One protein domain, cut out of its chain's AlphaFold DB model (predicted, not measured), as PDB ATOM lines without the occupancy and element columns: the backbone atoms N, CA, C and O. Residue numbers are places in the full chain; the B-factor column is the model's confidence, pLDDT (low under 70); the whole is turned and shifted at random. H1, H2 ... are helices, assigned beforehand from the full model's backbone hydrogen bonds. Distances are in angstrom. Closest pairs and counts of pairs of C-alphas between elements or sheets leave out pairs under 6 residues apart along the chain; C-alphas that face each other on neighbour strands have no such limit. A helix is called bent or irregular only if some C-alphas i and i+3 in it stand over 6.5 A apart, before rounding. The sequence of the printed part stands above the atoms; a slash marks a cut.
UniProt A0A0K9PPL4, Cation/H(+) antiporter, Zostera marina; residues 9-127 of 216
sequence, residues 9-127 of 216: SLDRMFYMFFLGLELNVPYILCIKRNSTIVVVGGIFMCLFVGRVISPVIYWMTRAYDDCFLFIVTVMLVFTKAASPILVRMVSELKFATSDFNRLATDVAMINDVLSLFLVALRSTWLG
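Overview. This is residues 9 to 127 of the 216 residues of the protein "Cation/H(+) antiporter" of Zostera marina (UniProt A0A0K9PPL4). Two long helices, H3 and H6, meet near their first ends and spread apart as a V, and H4 folds back into its opening. H5 and H1 run along different sides of H6, both loosely placed, with short H2 near the closed end of the V. The printed part has 119 residues with six named helices, H1 to H6 in order, and no named strand: all helix. It is elongated, 50 by 28 by 28 A, and only just loose, close to compact, with a radius of gyration of the C-alphas of 16.6 A.

Along the chain. H1, residues 9 to 22, begins at C-alpha 9 (194.324, 116.141, 210.659). H2 is residues 25 to 28. H3, residues 33 to 61, spans 41.6 A, with a kink of 36 degrees near residue 55; it is only just irregular, C-alphas 52 and 55 being 6.7 A apart. H4 is residues 67 to 80, 20.2 A, and H5 residues 83 to 92. H6, residues 98 to 125, spans 41.0 A and ends at C-alpha 125 (171.413, 121.625, 213.798).

Arrangement. H3 touches H6 with residues 35 to 43 alone, the closest C-alphas being Ser 35 and Val 107, 5.4 A, at a steep tilt of 48 degrees, the same way. H3 touches H4, closest C-alphas Gly 50 and Met 75, 4.5 A, at a steep tilt of 45 degrees, opposite ways. H4 touches H6 with residues 76 to 80 alone, closest C-alphas Lys 80 and Ser 115, 6.7 A, at a shallow tilt of 27 degrees. The packing is mostly crossed, only just, with 1 of these 3 pairs at a shallow tilt. Close to H6 but not clearly touching it are H1 (Leu 19 and Met 109, closest C-alphas, 7.3 A), H2 (Ile 28 and Asp 106, 6.9 A) and H5 (Val 90 and Ala 104, 7.6 A). Every O i to N i+4 pair is within hydrogen-bond range in H1, H4 and H6, against 21 of 25 in H3 and 5 of 6 in H5; H2 is too short for one.

Size, cuts and confidence. The C-alphas farthest apart are those of Tyr 64 and Ala 96, 51.7 A. The printed part has no cut, and its five links are tight. Mean pLDDT of the printed part is 76.2; 25 residues are under 70, among them 89 to 97.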
ATOM      1  N   SER A   9     194.256 114.692 210.881       86.19
ATOM      2  CA  SER A   9     194.324 116.141 210.659       86.19
ATOM      3  C   SER A   9     195.295 116.505 209.531       86.19
ATOM      4  O   SER A   9     194.987 117.386 208.724       86.19
ATOM      5  N   LEU A  10     196.417 115.786 209.410       90.00
ATOM      6  CA  LEU A  10     197.366 115.940 208.306       90.00
ATOM      7  C   LEU A  10     196.763 115.557 206.952       90.00
ATOM      8  O   LEU A  10     196.913 116.322 206.001       90.00
ATOM      9  N   ASP A  11     196.050 114.431 206.859       84.62
ATOM     10  CA  ASP A  11     195.355 113.999 205.636       84.62
ATOM     11  C   ASP A  11     194.458 115.116 205.087       84.62
ATOM     12  O   ASP A  11     194.554 115.497 203.919       84.62
ATOM     13  N   ARG A  12     193.682 115.751 205.970       81.12
ATOM     14  CA  ARG A  12     192.795 116.855 205.604       81.12
ATOM     15  C   ARG A  12     193.544 118.091 205.097       81.12
ATOM     16  O   ARG A  12     193.052 118.755 204.183       81.12
ATOM     17  N   MET A  13     194.707 118.409 205.668       88.25
ATOM     18  CA  MET A  13     195.556 119.507 205.187       88.25
ATOM     19  C   MET A  13     196.141 119.196 203.809       88.25
ATOM     20  O   MET A  13     196.041 120.025 202.906       88.25
ATOM     21  N   PHE A  14     196.701 117.996 203.627       86.00
ATOM     22  CA  PHE A  14     197.261 117.567 202.347       86.00
ATOM     23  C   PHE A  14     196.199 117.534 201.256       86.00
ATOM     24  O   PHE A  14     196.428 118.053 200.172       86.00
ATOM     25  N   TYR A  15     195.020 116.999 201.547       81.44
ATOM     26  CA  TYR A  15     193.918 116.952 200.601       81.44
ATOM     27  C   TYR A  15     193.476 118.349 200.136       81.44
ATOM     28  O   TYR A  15     193.382 118.595 198.937       81.44
ATOM     29  N   MET A  16     193.285 119.300 201.058       82.00
ATOM     30  CA  MET A  16     192.960 120.691 200.705       82.00
ATOM     31  C   MET A  16     194.083 121.368 199.907       82.00
ATOM     32  O   MET A  16     193.809 122.152 198.999       82.00
ATOM     33  N   PHE A  17     195.340 121.045 200.213       85.38
ATOM     34  CA  PHE A  17     196.500 121.546 199.482       85.38
ATOM     35  C   PHE A  17     196.579 120.987 198.053       85.38
ATOM     36  O   PHE A  17     196.717 121.758 197.106       85.38
ATOM     37  N   PHE A  18     196.433 119.670 197.879       82.69
ATOM     38  CA  PHE A  18     196.412 119.018 196.566       82.69
ATOM     39  C   PHE A  18     195.260 119.530 195.701       82.69
ATOM     40  O   PHE A  18     195.475 119.859 194.535       82.69
ATOM     41  N   LEU A  19     194.067 119.691 196.281       76.81
ATOM     42  CA  LEU A  19     192.944 120.326 195.594       76.81
ATOM     43  C   LEU A  19     193.286 121.755 195.150       76.81
ATOM     44  O   LEU A  19     192.958 122.137 194.030       76.81
ATOM     45  N   GLY A  20     193.978 122.531 195.988       77.00
ATOM     46  CA  GLY A  20     194.440 123.877 195.648       77.00
ATOM     47  C   GLY A  20     195.439 123.921 194.485       77.00
ATOM     48  O   GLY A  20     195.370 124.839 193.672       77.00
ATOM     49  N   LEU A  21     196.332 122.932 194.370       80.50
ATOM     50  CA  LEU A  21     197.300 122.831 193.265       80.50
ATOM     51  C   LEU A  21     196.653 122.434 191.929       80.50
ATOM     52  O   LEU A  21     197.106 122.867 190.872       80.50
ATOM     53  N   GLU A  22     195.592 121.629 191.970       76.00
ATOM     54  CA  GLU A  22     194.824 121.199 190.792       76.00
ATOM     55  C   GLU A  22     193.898 122.327 190.263       76.00
ATOM     56  O   GLU A  22     193.470 122.329 189.103       76.00
ATOM     57  N   LEU A  23     193.589 123.322 191.109       70.38
ATOM     58  CA  LEU A  23     192.631 124.397 190.850       70.38
ATOM     59  C   LEU A  23     193.180 125.524 189.973       70.38
ATOM     60  O   LEU A  23     193.984 126.354 190.388       70.38
ATOM     61  N   ASN A  24     192.624 125.650 188.766       75.44
ATOM     62  CA  ASN A  24     192.805 126.841 187.943       75.44
ATOM     63  C   ASN A  24     191.809 127.943 188.363       75.44
ATOM     64  O   ASN A  24     190.622 127.874 188.048       75.44
ATOM     65  N   VAL A  25     192.304 128.998 189.020       70.06
ATOM     66  CA  VAL A  25     191.537 130.152 189.550       70.06
ATOM     67  C   VAL A  25     190.573 130.845 188.562       70.06
ATOM     68  O   VAL A  25     189.467 131.196 188.969       70.06
ATOM     69  N   PRO A  26     190.888 131.042 187.267       72.44
ATOM     70  CA  PRO A  26     189.911 131.628 186.341       72.44
ATOM     71  C   PRO A  26     188.770 130.662 185.969       72.44
ATOM     72  O   PRO A  26     187.752 131.093 185.435       72.44
ATOM     73  N   TYR A  27     188.921 129.364 186.245       63.50
ATOM     74  CA  TYR A  27     187.954 128.332 185.870       63.50
ATOM     75  C   TYR A  27     186.856 128.151 186.930       63.50
ATOM     76  O   TYR A  27     185.684 128.082 186.577       63.50
ATOM     77  N   ILE A  28     187.211 128.196 188.221       64.88
ATOM     78  CA  ILE A  28     186.249 128.137 189.345       64.88
ATOM     79  C   ILE A  28     185.269 129.313 189.382       64.88
ATOM     80  O   ILE A  28     184.148 129.176 189.866       64.88
ATOM     81  N   LEU A  29     185.672 130.480 188.877       65.19
ATOM     82  CA  LEU A  29     184.811 131.666 188.848       65.19
ATOM     83  C   LEU A  29     183.709 131.568 187.780       65.19
ATOM     84  O   LEU A  29     182.675 132.224 187.894       65.19
ATOM     85  N   CYS A  30     183.898 130.713 186.774       63.84
ATOM     86  CA  CYS A  30     182.923 130.434 185.730       63.84
ATOM     87  C   CYS A  30     182.264 129.077 185.985       63.84
ATOM     88  O   CYS A  30     182.411 128.154 185.185       63.84
ATOM     89  N   ILE A  31     181.515 128.958 187.086       64.44
ATOM     90  CA  ILE A  31     180.665 127.789 187.347       64.44
ATOM     91  C   ILE A  31     179.786 127.525 186.116       64.44
ATOM     92  O   ILE A  31     178.877 128.290 185.777       64.44
ATOM     93  N   LYS A  32     180.097 126.443 185.394       65.69
ATOM     94  CA  LYS A  32     179.360 126.044 184.194       65.69
ATOM     95  C   LYS A  32     178.131 125.256 184.631       65.69
ATOM     96  O   LYS A  32     178.225 124.338 185.442       65.69
ATOM     97  N   ARG A  33     176.983 125.553 184.018       73.00
ATOM     98  CA  ARG A  33     175.685 124.896 184.277       73.00
ATOM     99  C   ARG A  33     175.751 123.356 184.266       73.00
ATOM    100  O   ARG A  33     175.014 122.705 184.999       73.00
ATOM    101  N   ASN A  34     176.659 122.790 183.471       71.69
ATOM    102  CA  ASN A  34     176.851 121.344 183.333       71.69
ATOM    103  C   ASN A  34     177.542 120.699 184.546       71.69
ATOM    104  O   ASN A  34     177.320 119.526 184.806       71.69
ATOM    105  N   SER A  35     178.362 121.439 185.292       72.50
ATOM    106  CA  SER A  35     179.024 120.923 186.497       72.50
ATOM    107  C   SER A  35     178.004 120.749 187.627       72.50
ATOM    108  O   SER A  35     177.907 119.700 188.263       72.50
ATOM    109  N   THR A  36     177.107 121.728 187.781       74.62
ATOM    110  CA  THR A  36     176.085 121.725 188.834       74.62
ATOM    111  C   THR A  36     175.122 120.542 188.734       74.62
ATOM    112  O   THR A  36     174.779 119.964 189.761       74.62
ATOM    113  N   ILE A  37     174.690 120.146 187.528       80.38
ATOM    114  CA  ILE A  37     173.734 119.033 187.388       80.38
ATOM    115  C   ILE A  37     174.348 117.688 187.793       80.38
ATOM    116  O   ILE A  37     173.664 116.866 188.400       80.38
ATOM    117  N   VAL A  38     175.645 117.496 187.534       79.69
ATOM    118  CA  VAL A  38     176.378 116.286 187.927       79.69
ATOM    119  C   VAL A  38     176.542 116.234 189.445       79.69
ATOM    120  O   VAL A  38     176.255 115.204 190.052       79.69
ATOM    121  N   VAL A  39     176.912 117.356 190.074       80.88
ATOM    122  CA  VAL A  39     177.016 117.461 191.541       80.88
ATOM    123  C   VAL A  39     175.670 117.166 192.208       80.88
ATOM    124  O   VAL A  39     175.592 116.357 193.131       80.88
ATOM    125  N   VAL A  40     174.593 117.793 191.726       81.50
ATOM    126  CA  VAL A  40     173.247 117.600 192.282       81.50
ATOM    127  C   VAL A  40     172.798 116.148 192.124       81.50
ATOM    128  O   VAL A  40     172.292 115.567 193.083       81.50
ATOM    129  N   GLY A  41     173.030 115.536 190.958       83.88
ATOM    130  CA  GLY A  41     172.727 114.125 190.721       83.88
ATOM    131  C   GLY A  41     173.486 113.187 191.661       83.88
ATOM    132  O   GLY A  41     172.880 112.291 192.249       83.88
ATOM    133  N   GLY A  42     174.785 113.424 191.870       80.31
ATOM    134  CA  GLY A  42     175.620 112.623 192.769       80.31
ATOM    135  C   GLY A  42     175.162 112.686 194.226       80.31
ATOM    136  O   GLY A  42     175.030 111.652 194.884       80.31
ATOM    137  N   ILE A  43     174.832 113.882 194.717       80.94
ATOM    138  CA  ILE A  43     174.312 114.065 196.080       80.94
ATOM    139  C   ILE A  43     172.952 113.391 196.229       80.94
ATOM    140  O   ILE A  43     172.722 112.679 197.206       80.94
ATOM    141  N   PHE A  44     172.063 113.561 195.250       85.31
ATOM    142  CA  PHE A  44     170.744 112.939 195.280       85.31
ATOM    143  C   PHE A  44     170.841 111.408 195.292       85.31
ATOM    144  O   PHE A  44     170.161 110.749 196.078       85.31
ATOM    145  N   MET A  45     171.750 110.843 194.493       85.12
ATOM    146  CA  MET A  45     172.026 109.409 194.468       85.12
ATOM    147  C   MET A  45     172.556 108.909 195.821       85.12
ATOM    148  O   MET A  45     172.046 107.920 196.348       85.12
ATOM    149  N   CYS A  46     173.525 109.603 196.424       83.44
ATOM    150  CA  CYS A  46     174.085 109.218 197.724       83.44
ATOM    151  C   CYS A  46     173.043 109.289 198.848       83.44
ATOM    152  O   CYS A  46     172.976 108.390 199.686       83.44
ATOM    153  N   LEU A  47     172.195 110.321 198.850       82.62
ATOM    154  CA  LEU A  47     171.107 110.456 199.819       82.62
ATOM    155  C   LEU A  47     170.065 109.351 199.658       82.62
ATOM    156  O   LEU A  47     169.622 108.784 200.657       82.62
ATOM    157  N   PHE A  48     169.701 109.016 198.419       87.94
ATOM    158  CA  PHE A  48     168.759 107.940 198.137       87.94
ATOM    159  C   PHE A  48     169.293 106.596 198.637       87.94
ATOM    160  O   PHE A  48     168.615 105.899 199.390       87.94
ATOM    161  N   VAL A  49     170.543 106.269 198.304       86.44
ATOM    162  CA  VAL A  49     171.186 105.030 198.755       86.44
ATOM    163  C   VAL A  49     171.313 104.998 200.280       86.44
ATOM    164  O   VAL A  49     170.924 104.011 200.902       86.44
ATOM    165  N   GLY A  50     171.751 106.091 200.909       83.75
ATOM    166  CA  GLY A  50     171.800 106.202 202.369       83.75
ATOM    167  C   GLY A  50     170.428 105.999 203.021       83.75
ATOM    168  O   GLY A  50     170.319 105.306 204.033       83.75
ATOM    169  N   ARG A  51     169.358 106.533 202.416       84.00
ATOM    170  CA  ARG A  51     167.981 106.354 202.895       84.00
ATOM    171  C   ARG A  51     167.507 104.908 202.794       84.00
ATOM    172  O   ARG A  51     166.879 104.429 203.733       84.00
ATOM    173  N   VAL A  52     167.802 104.235 201.683       88.25
ATOM    174  CA  VAL A  52     167.397 102.845 201.428       88.25
ATOM    175  C   VAL A  52     168.172 101.867 202.311       88.25
ATOM    176  O   VAL A  52     167.590 100.923 202.840       88.25
ATOM    177  N   ILE A  53     169.470 102.100 202.514       86.88
ATOM    178  CA  ILE A  53     170.337 101.218 203.305       86.88
ATOM    179  C   ILE A  53     170.091 101.385 204.811       86.88
ATOM    180  O   ILE A  53     170.169 100.415 205.564       86.88
ATOM    181  N   SER A  54     169.768 102.594 205.275       84.44
ATOM    182  CA  SER A  54     169.609 102.878 206.704       84.44
ATOM    183  C   SER A  54     168.674 101.926 207.483       84.44
ATOM    184  O   SER A  54     169.110 101.447 208.531       84.44
ATOM    185  N   PRO A  55     167.455 101.573 207.020       80.56
ATOM    186  CA  PRO A  55     166.597 100.623 207.736       80.56
ATOM    187  C   PRO A  55     167.192  99.210 207.813       80.56
ATOM    188  O   PRO A  55     166.983  98.520 208.810       80.56
ATOM    189  N   VAL A  56     167.968  98.792 206.806       86.50
ATOM    190  CA  VAL A  56     168.658  97.492 206.803       86.50
ATOM    191  C   VAL A  56     169.713  97.460 207.907       86.50
ATOM    192  O   VAL A  56     169.752  96.521 208.701       86.50
ATOM    193  N   ILE A  57     170.527  98.514 208.009       83.44
ATOM    194  CA  ILE A  57     171.553  98.618 209.056       83.44
ATOM    195  C   ILE A  57     170.896  98.749 210.433       83.44
ATOM    196  O   ILE A  57     171.327  98.095 211.377       83.44
ATOM    197  N   TYR A  58     169.821  99.531 210.556       81.00
ATOM    198  CA  TYR A  58     169.098  99.685 211.820       81.00
ATOM    199  C   TYR A  58     168.593  98.335 212.351       81.00
ATOM    200  O   TYR A  58     168.764  98.023 213.532       81.00
ATOM    201  N   TRP A  59     168.037  97.505 211.463       79.44
ATOM    202  CA  TRP A  59     167.582  96.162 211.810       79.44
ATOM    203  C   TRP A  59     168.741  95.247 212.227       79.44
ATOM    204  O   TRP A  59     168.624  94.525 213.217       79.44
ATOM    205  N   MET A  60     169.877  95.333 211.530       82.44
ATOM    206  CA  MET A  60     171.071  94.536 211.824       82.44
ATOM    207  C   MET A  60     171.725  94.916 213.162       82.44
ATOM    208  O   MET A  60     172.198  94.052 213.896       82.44
ATOM    209  N   THR A  61     171.754  96.209 213.490       77.50
ATOM    210  CA  THR A  61     172.452  96.739 214.669       77.50
ATOM    211  C   THR A  61     171.572  96.759 215.924       77.50
ATOM    212  O   THR A  61     172.108  96.916 217.019       77.50
ATOM    213  N   ARG A  62     170.242  96.571 215.813       70.31
ATOM    214  CA  ARG A  62     169.300  96.671 216.956       70.31
ATOM    215  C   ARG A  62     169.541  97.955 217.772       70.31
ATOM    216  O   ARG A  62     169.509  97.947 219.002       70.31
ATOM    217  N   ALA A  63     169.842  99.053 217.078       64.56
ATOM    218  CA  ALA A  63     170.201 100.312 217.717       64.56
ATOM    219  C   ALA A  63     169.010 100.839 218.542       64.56
ATOM    220  O   ALA A  63     167.920 101.040 218.011       64.56
ATOM    221  N   TYR A  64     169.224 101.036 219.847       55.66
ATOM    222  CA  TYR A  64     168.203 101.490 220.806       55.66
ATOM    223  C   TYR A  64     168.023 103.019 220.846       55.66
ATOM    224  O   TYR A  64     167.160 103.505 221.576       55.66
ATOM    225  N   ASP A  65     168.829 103.762 220.086       62.06
ATOM    226  CA  ASP A  65     168.790 105.225 220.014       62.06
ATOM    227  C   ASP A  65     167.781 105.750 218.985       62.06
ATOM    228  O   ASP A  65     167.215 105.003 218.180       62.06
ATOM    229  N   ASP A  66     167.581 107.072 219.004       70.69
ATOM    230  CA  ASP A  66     166.722 107.807 218.079       70.69
ATOM    231  C   ASP A  66     166.975 107.403 216.620       70.69
ATOM    232  O   ASP A  66     167.990 107.747 216.004       70.69
ATOM    233  N   CYS A  67     165.988 106.718 216.034       72.00
ATOM    234  CA  CYS A  67     166.003 106.258 214.644       72.00
ATOM    235  C   CYS A  67     166.342 107.401 213.669       72.00
ATOM    236  O   CYS A  67     167.088 107.217 212.708       72.00
ATOM    237  N   PHE A  68     165.876 108.616 213.965       75.31
ATOM    238  CA  PHE A  68     166.186 109.804 213.175       75.31
ATOM    239  C   PHE A  68     167.685 110.157 213.176       75.31
ATOM    240  O   PHE A  68     168.259 110.373 212.108       75.31
ATOM    241  N   LEU A  69     168.341 110.169 214.343       77.12
ATOM    242  CA  LEU A  69     169.776 110.464 214.459       77.12
ATOM    243  C   LEU A  69     170.623 109.407 213.753       77.12
ATOM    244  O   LEU A  69     171.596 109.740 213.069       77.12
ATOM    245  N   PHE A  70     170.227 108.141 213.879       79.88
ATOM    246  CA  PHE A  70     170.891 107.029 213.216       79.88
ATOM    247  C   PHE A  70     170.827 107.165 211.690       79.88
ATOM    248  O   PHE A  70     171.861 107.127 211.022       79.88
ATOM    249  N   ILE A  71     169.632 107.412 211.144       82.06
ATOM    250  CA  ILE A  71     169.425 107.610 209.704       82.06
ATOM    251  C   ILE A  71     170.284 108.768 209.180       82.06
ATOM    252  O   ILE A  71     170.996 108.600 208.189       82.06
ATOM    253  N   VAL A  72     170.258 109.922 209.852       81.19
ATOM    254  CA  VAL A  72     171.023 111.109 209.431       81.19
ATOM    255  C   VAL A  72     172.530 110.850 209.484       81.19
ATOM    256  O   VAL A  72     173.257 111.258 208.580       81.19
ATOM    257  N   THR A  73     173.007 110.130 210.500       79.12
ATOM    258  CA  THR A  73     174.431 109.786 210.635       79.12
ATOM    259  C   THR A  73     174.880 108.837 209.525       79.12
ATOM    260  O   THR A  73     175.913 109.071 208.901       79.12
ATOM    261  N   VAL A  74     174.081 107.816 209.204       84.38
ATOM    262  CA  VAL A  74     174.368 106.879 208.104       84.38
ATOM    263  C   VAL A  74     174.394 107.598 206.751       84.38
ATOM    264  O   VAL A  74     175.314 107.386 205.962       84.38
ATOM    265  N   MET A  75     173.436 108.493 206.489       81.69
ATOM    266  CA  MET A  75     173.423 109.310 205.267       81.69
ATOM    267  C   MET A  75     174.669 110.190 205.139       81.69
ATOM    268  O   MET A  75     175.244 110.306 204.054       81.69
ATOM    269  N   LEU A  76     175.108 110.795 206.245       80.38
ATOM    270  CA  LEU A  76     176.297 111.642 206.290       80.38
ATOM    271  C   LEU A  76     177.567 110.847 205.962       80.38
ATOM    272  O   LEU A  76     178.383 111.286 205.151       80.38
ATOM    273  N   VAL A  77     177.706 109.661 206.562       82.94
ATOM    274  CA  VAL A  77     178.825 108.745 206.306       82.94
ATOM    275  C   VAL A  77     178.846 108.339 204.836       82.94
ATOM    276  O   VAL A  77     179.900 108.404 204.212       82.94
ATOM    277  N   PHE A  78     177.692 108.007 204.251       80.88
ATOM    278  CA  PHE A  78     177.612 107.617 202.842       80.88
ATOM    279  C   PHE A  78     177.988 108.763 201.889       80.88
ATOM    280  O   PHE A  78     178.720 108.556 200.928       80.88
ATOM    281  N   THR A  79     177.563 109.990 202.207       79.88
ATOM    282  CA  THR A  79     177.914 111.202 201.444       79.88
ATOM    283  C   THR A  79     179.425 111.456 201.453       79.88
ATOM    284  O   THR A  79     180.008 111.822 200.438       79.88
ATOM    285  N   LYS A  80     180.087 111.226 202.594       74.56
ATOM    286  CA  LYS A  80     181.542 111.393 202.751       74.56
ATOM    287  C   LYS A  80     182.356 110.246 202.161       74.56
ATOM    288  O   LYS A  80     183.464 110.462 201.683       74.56
ATOM    289  N   ALA A  81     181.803 109.040 202.170       70.12
ATOM    290  CA  ALA A  81     182.455 107.829 201.690       70.12
ATOM    291  C   ALA A  81     182.416 107.666 200.158       70.12
ATOM    292  O   ALA A  81     182.807 106.619 199.649       70.12
ATOM    293  N   ALA A  82     181.982 108.683 199.408       63.47
ATOM    294  CA  ALA A  82     181.980 108.663 197.946       63.47
ATOM    295  C   ALA A  82     183.383 108.838 197.322       63.47
ATOM    296  O   ALA A  82     183.589 108.446 196.175       63.47
ATOM    297  N   SER A  83     184.363 109.358 198.072       64.56
ATOM    298  CA  SER A  83     185.750 109.555 197.611       64.56
ATOM    299  C   SER A  83     186.392 108.321 196.926       64.56
ATOM    300  O   SER A  83     186.886 108.461 195.806       64.56
ATOM    301  N   PRO A  84     186.305 107.081 197.458       60.03
ATOM    302  CA  PRO A  84     186.828 105.888 196.774       60.03
ATOM    303  C   PRO A  84     186.145 105.561 195.437       60.03
ATOM    304  O   PRO A  84     186.751 104.927 194.575       60.03
ATOM    305  N   ILE A  85     184.883 105.953 195.251       63.88
ATOM    306  CA  ILE A  85     184.159 105.769 193.986       63.88
ATOM    307  C   ILE A  85     184.564 106.852 192.987       63.88
ATOM    308  O   ILE A  85     184.788 106.536 191.823       63.88
ATOM    309  N   LEU A  86     184.736 108.099 193.435       62.66
ATOM    310  CA  LEU A  86     185.203 109.203 192.591       62.66
ATOM    311  C   LEU A  86     186.587 108.912 192.005       62.66
ATOM    312  O   LEU A  86     186.780 109.057 190.802       62.66
ATOM    313  N   VAL A  87     187.514 108.405 192.822       66.81
ATOM    314  CA  VAL A  87     188.854 108.005 192.361       66.81
ATOM    315  C   VAL A  87     188.774 106.929 191.270       66.81
ATOM    316  O   VAL A  87     189.488 107.023 190.273       66.81
ATOM    317  N   ARG A  88     187.865 105.951 191.407       70.19
ATOM    318  CA  ARG A  88     187.625 104.928 190.373       70.19
ATOM    319  C   ARG A  88     187.035 105.521 189.094       70.19
ATOM    320  O   ARG A  88     187.482 105.188 188.005       70.19
ATOM    321  N   MET A  89     186.075 106.433 189.202       67.56
ATOM    322  CA  MET A  89     185.485 107.089 188.029       67.56
ATOM    323  C   MET A  89     186.515 107.944 187.275       67.56
ATOM    324  O   MET A  89     186.539 107.941 186.048       67.56
ATOM    325  N   VAL A  90     187.414 108.624 187.993       63.53
ATOM    326  CA  VAL A  90     188.500 109.422 187.402       63.53
ATOM    327  C   VAL A  90     189.539 108.541 186.696       63.53
ATOM    328  O   VAL A  90     190.065 108.937 185.656       63.53
ATOM    329  N   SER A  91     189.828 107.339 187.210       68.75
ATOM    330  CA  SER A  91     190.724 106.401 186.521       68.75
ATOM    331  C   SER A  91     190.109 105.802 185.257       68.75
ATOM    332  O   SER A  91     190.823 105.615 184.276       68.75
ATOM    333  N   GLU A  92     188.800 105.544 185.262       68.62
ATOM    334  CA  GLU A  92     188.074 104.978 184.115       68.62
ATOM    335  C   GLU A  92     187.874 106.012 182.993       68.62
ATOM    336  O   GLU A  92     187.944 105.674 181.813       68.62
ATOM    337  N   LEU A  93     187.699 107.300 183.324       62.41
ATOM    338  CA  LEU A  93     187.497 108.364 182.328       62.41
ATOM    339  C   LEU A  93     188.788 108.957 181.751       62.41
ATOM    340  O   LEU A  93     188.754 109.935 181.007       62.41
ATOM    341  N   LYS A  94     189.932 108.316 181.990       58.72
ATOM    342  CA  LYS A  94     191.246 108.749 181.494       58.72
ATOM    343  C   LYS A  94     191.456 108.534 179.978       58.72
ATOM    344  O   LYS A  94     192.586 108.590 179.496       58.72
ATOM    345  N   PHE A  95     190.377 108.361 179.212       51.25
ATOM    346  CA  PHE A  95     190.374 108.310 177.750       51.25
ATOM    347  C   PHE A  95     190.173 109.715 177.129       51.25
ATOM    348  O   PHE A  95     189.067 110.194 176.909       51.25
ATOM    349  N   ALA A  96     191.302 110.359 176.814       52.53
ATOM    350  CA  ALA A  96     191.513 111.247 175.658       52.53
ATOM    351  C   ALA A  96     190.774 112.606 175.507       52.53
ATOM    352  O   ALA A  96     190.770 113.129 174.394       52.53
ATOM    353  N   THR A  97     190.230 113.258 176.549       62.88
ATOM    354  CA  THR A  97     189.715 114.647 176.388       62.88
ATOM    355  C   THR A  97     190.129 115.603 177.518       62.88
ATOM    356  O   THR A  97     189.847 115.379 178.694       62.88
ATOM    357  N   SER A  98     190.797 116.711 177.168       70.62
ATOM    358  CA  SER A  98     191.201 117.754 178.132       70.62
ATOM    359  C   SER A  98     190.008 118.450 178.800       70.62
ATOM    360  O   SER A  98     190.131 118.938 179.924       70.62
ATOM    361  N   ASP A  99     188.851 118.470 178.138       74.81
ATOM    362  CA  ASP A  99     187.653 119.157 178.625       74.81
ATOM    363  C   ASP A  99     186.890 118.359 179.687       74.81
ATOM    364  O   ASP A  99     186.347 118.953 180.622       74.81
ATOM    365  N   PHE A 100     186.880 117.023 179.596       76.06
ATOM    366  CA  PHE A 100     186.223 116.183 180.597       76.06
ATOM    367  C   PHE A 100     186.972 116.218 181.930       76.06
ATOM    368  O   PHE A 100     186.354 116.402 182.973       76.06
ATOM    369  N   ASN A 101     188.305 116.127 181.900       71.19
ATOM    370  CA  ASN A 101     189.122 116.203 183.113       71.19
ATOM    371  C   ASN A 101     188.927 117.547 183.829       71.19
ATOM    372  O   ASN A 101     188.725 117.578 185.038       71.19
ATOM    373  N   ARG A 102     188.878 118.657 183.077       74.12
ATOM    374  CA  ARG A 102     188.575 119.987 183.632       74.12
ATOM    375  C   ARG A 102     187.186 120.061 184.269       74.12
ATOM    376  O   ARG A 102     187.029 120.716 185.293       74.12
ATOM    377  N   LEU A 103     186.182 119.417 183.672       77.00
ATOM    378  CA  LEU A 103     184.833 119.338 184.241       77.00
ATOM    379  C   LEU A 103     184.799 118.456 185.499       77.00
ATOM    380  O   LEU A 103     184.181 118.834 186.487       77.00
ATOM    381  N   ALA A 104     185.465 117.302 185.476       77.06
ATOM    382  CA  ALA A 104     185.495 116.352 186.584       77.06
ATOM    383  C   ALA A 104     186.163 116.943 187.831       77.06
ATOM    384  O   ALA A 104     185.630 116.806 188.932       77.06
ATOM    385  N   THR A 105     187.281 117.647 187.651       76.69
ATOM    386  CA  THR A 105     187.982 118.342 188.735       76.69
ATOM    387  C   THR A 105     187.093 119.407 189.389       76.69
ATOM    388  O   THR A 105     186.978 119.432 190.612       76.69
ATOM    389  N   ASP A 106     186.391 120.224 188.594       76.88
ATOM    390  CA  ASP A 106     185.455 121.242 189.104       76.88
ATOM    391  C   ASP A 106     184.280 120.617 189.884       76.88
ATOM    392  O   ASP A 106     183.966 121.029 191.002       76.88
ATOM    393  N   VAL A 107     183.676 119.553 189.342       78.50
ATOM    394  CA  VAL A 107     182.592 118.801 189.997       78.50
ATOM    395  C   VAL A 107     183.041 118.217 191.340       78.50
ATOM    396  O   VAL A 107     182.312 118.332 192.328       78.50
ATOM    397  N   ALA A 108     184.226 117.598 191.392       76.94
ATOM    398  CA  ALA A 108     184.762 116.994 192.612       76.94
ATOM    399  C   ALA A 108     184.936 118.042 193.720       76.94
ATOM    400  O   ALA A 108     184.453 117.857 194.835       76.94
ATOM    401  N   MET A 109     185.504 119.199 193.383       77.94
ATOM    402  CA  MET A 109     185.728 120.288 194.335       77.94
ATOM    403  C   MET A 109     184.430 120.848 194.911       77.94
ATOM    404  O   MET A 109     184.313 121.012 196.130       77.94
ATOM    405  N   ILE A 110     183.437 121.113 194.058       80.06
ATOM    406  CA  ILE A 110     182.125 121.593 194.509       80.06
ATOM    407  C   ILE A 110     181.476 120.547 195.423       80.06
ATOM    408  O   ILE A 110     180.944 120.897 196.479       80.06
ATOM    409  N   ASN A 111     181.545 119.266 195.050       83.56
ATOM    410  CA  ASN A 111     181.012 118.175 195.857       83.56
ATOM    411  C   ASN A 111     181.683 118.088 197.240       83.56
ATOM    412  O   ASN A 111     180.992 117.892 198.243       83.56
ATOM    413  N   ASP A 112     182.996 118.281 197.324       81.19
ATOM    414  CA  ASP A 112     183.755 118.166 198.571       81.19
ATOM    415  C   ASP A 112     183.485 119.323 199.540       81.19
ATOM    416  O   ASP A 112     183.230 119.098 200.733       81.19
ATOM    417  N   VAL A 113     183.424 120.558 199.027       81.88
ATOM    418  CA  VAL A 113     183.018 121.743 199.801       81.88
ATOM    419  C   VAL A 113     181.571 121.607 200.277       81.88
ATOM    420  O   VAL A 113     181.285 121.820 201.458       81.88
ATOM    421  N   LEU A 114     180.657 121.187 199.399       83.12
ATOM    422  CA  LEU A 114     179.243 121.007 199.734       83.12
ATOM    423  C   LEU A 114     179.048 119.902 200.779       83.12
ATOM    424  O   LEU A 114     178.293 120.065 201.739       83.12
ATOM    425  N   SER A 115     179.801 118.814 200.667       79.75
ATOM    426  CA  SER A 115     179.801 117.735 201.646       79.75
ATOM    427  C   SER A 115     180.312 118.211 203.011       79.75
ATOM    428  O   SER A 115     179.825 117.766 204.051       79.75
ATOM    429  N   LEU A 116     181.332 119.075 203.070       81.25
ATOM    430  CA  LEU A 116     181.815 119.665 204.332       81.25
ATOM    431  C   LEU A 116     180.790 120.615 204.941       81.25
ATOM    432  O   LEU A 116     180.558 120.565 206.150       81.25
ATOM    433  N   PHE A 117     180.130 121.409 204.105       84.12
ATOM    434  CA  PHE A 117     179.039 122.269 204.526       84.12
ATOM    435  C   PHE A 117     177.875 121.465 205.121       84.12
ATOM    436  O   PHE A 117     177.395 121.805 206.196       84.12
ATOM    437  N   LEU A 118     177.479 120.346 204.504       80.88
ATOM    438  CA  LEU A 118     176.440 119.453 205.038       80.88
ATOM    439  C   LEU A 118     176.806 118.865 206.412       80.88
ATOM    440  O   LEU A 118     175.948 118.796 207.292       80.88
ATOM    441  N   VAL A 119     178.072 118.487 206.631       80.31
ATOM    442  CA  VAL A 119     178.552 118.033 207.952       80.31
ATOM    443  C   VAL A 119     178.481 119.146 208.985       80.31
ATOM    444  O   VAL A 119     178.002 118.901 210.091       80.31
ATOM    445  N   ALA A 120     178.930 120.352 208.636       84.44
ATOM    446  CA  ALA A 120     178.883 121.506 209.528       84.44
ATOM    447  C   ALA A 120     177.437 121.901 209.861       84.44
ATOM    448  O   ALA A 120     177.098 122.131 211.016       84.44
ATOM    449  N   LEU A 121     176.543 121.892 208.871       84.62
ATOM    450  CA  LEU A 121     175.120 122.101 209.105       84.62
ATOM    451  C   LEU A 121     174.572 121.042 210.051       84.62
ATOM    452  O   LEU A 121     173.969 121.397 211.060       84.62
ATOM    453  N   ARG A 122     174.805 119.751 209.778       82.06
ATOM    454  CA  ARG A 122     174.385 118.684 210.690       82.06
ATOM    455  C   ARG A 122     174.899 118.997 212.084       82.06
ATOM    456  O   ARG A 122     174.095 119.012 213.010       82.06
ATOM    457  N   SER A 123     176.208 119.226 212.256       77.19
ATOM    458  CA  SER A 123     176.845 119.463 213.562       77.19
ATOM    459  C   SER A 123     176.161 120.597 214.331       77.19
ATOM    460  O   SER A 123     175.813 120.391 215.492       77.19
ATOM    461  N   THR A 124     175.828 121.702 213.663       82.94
ATOM    462  CA  THR A 124     175.070 122.821 214.238       82.94
ATOM    463  C   THR A 124     173.610 122.474 214.564       82.94
ATOM    464  O   THR A 124     173.159 122.757 215.669       82.94
ATOM    465  N   TRP A 125     172.860 121.861 213.642       80.44
ATOM    466  CA  TRP A 125     171.413 121.625 213.798       80.44
ATOM    467  C   TRP A 125     171.064 120.527 214.797       80.44
ATOM    468  O   TRP A 125     170.011 120.566 215.426       80.44
ATOM    469  N   LEU A 126     171.923 119.521 214.910       70.38
ATOM    470  CA  LEU A 126     171.588 118.259 215.561       70.38
ATOM    471  C   LEU A 126     172.463 118.018 216.812       70.38
ATOM    472  O   LEU A 126     172.602 116.883 217.252       70.38
ATOM    473  N   GLY A 127     173.079 119.089 217.351       65.94
ATOM    474  CA  GLY A 127     173.954 119.113 218.544       65.94
ATOM    475  C   GLY A 127     175.274 118.349 218.361       65.94
ATOM    476  O   GLY A 127     175.302 117.407 217.584       65.94
TER     477      GLY A 127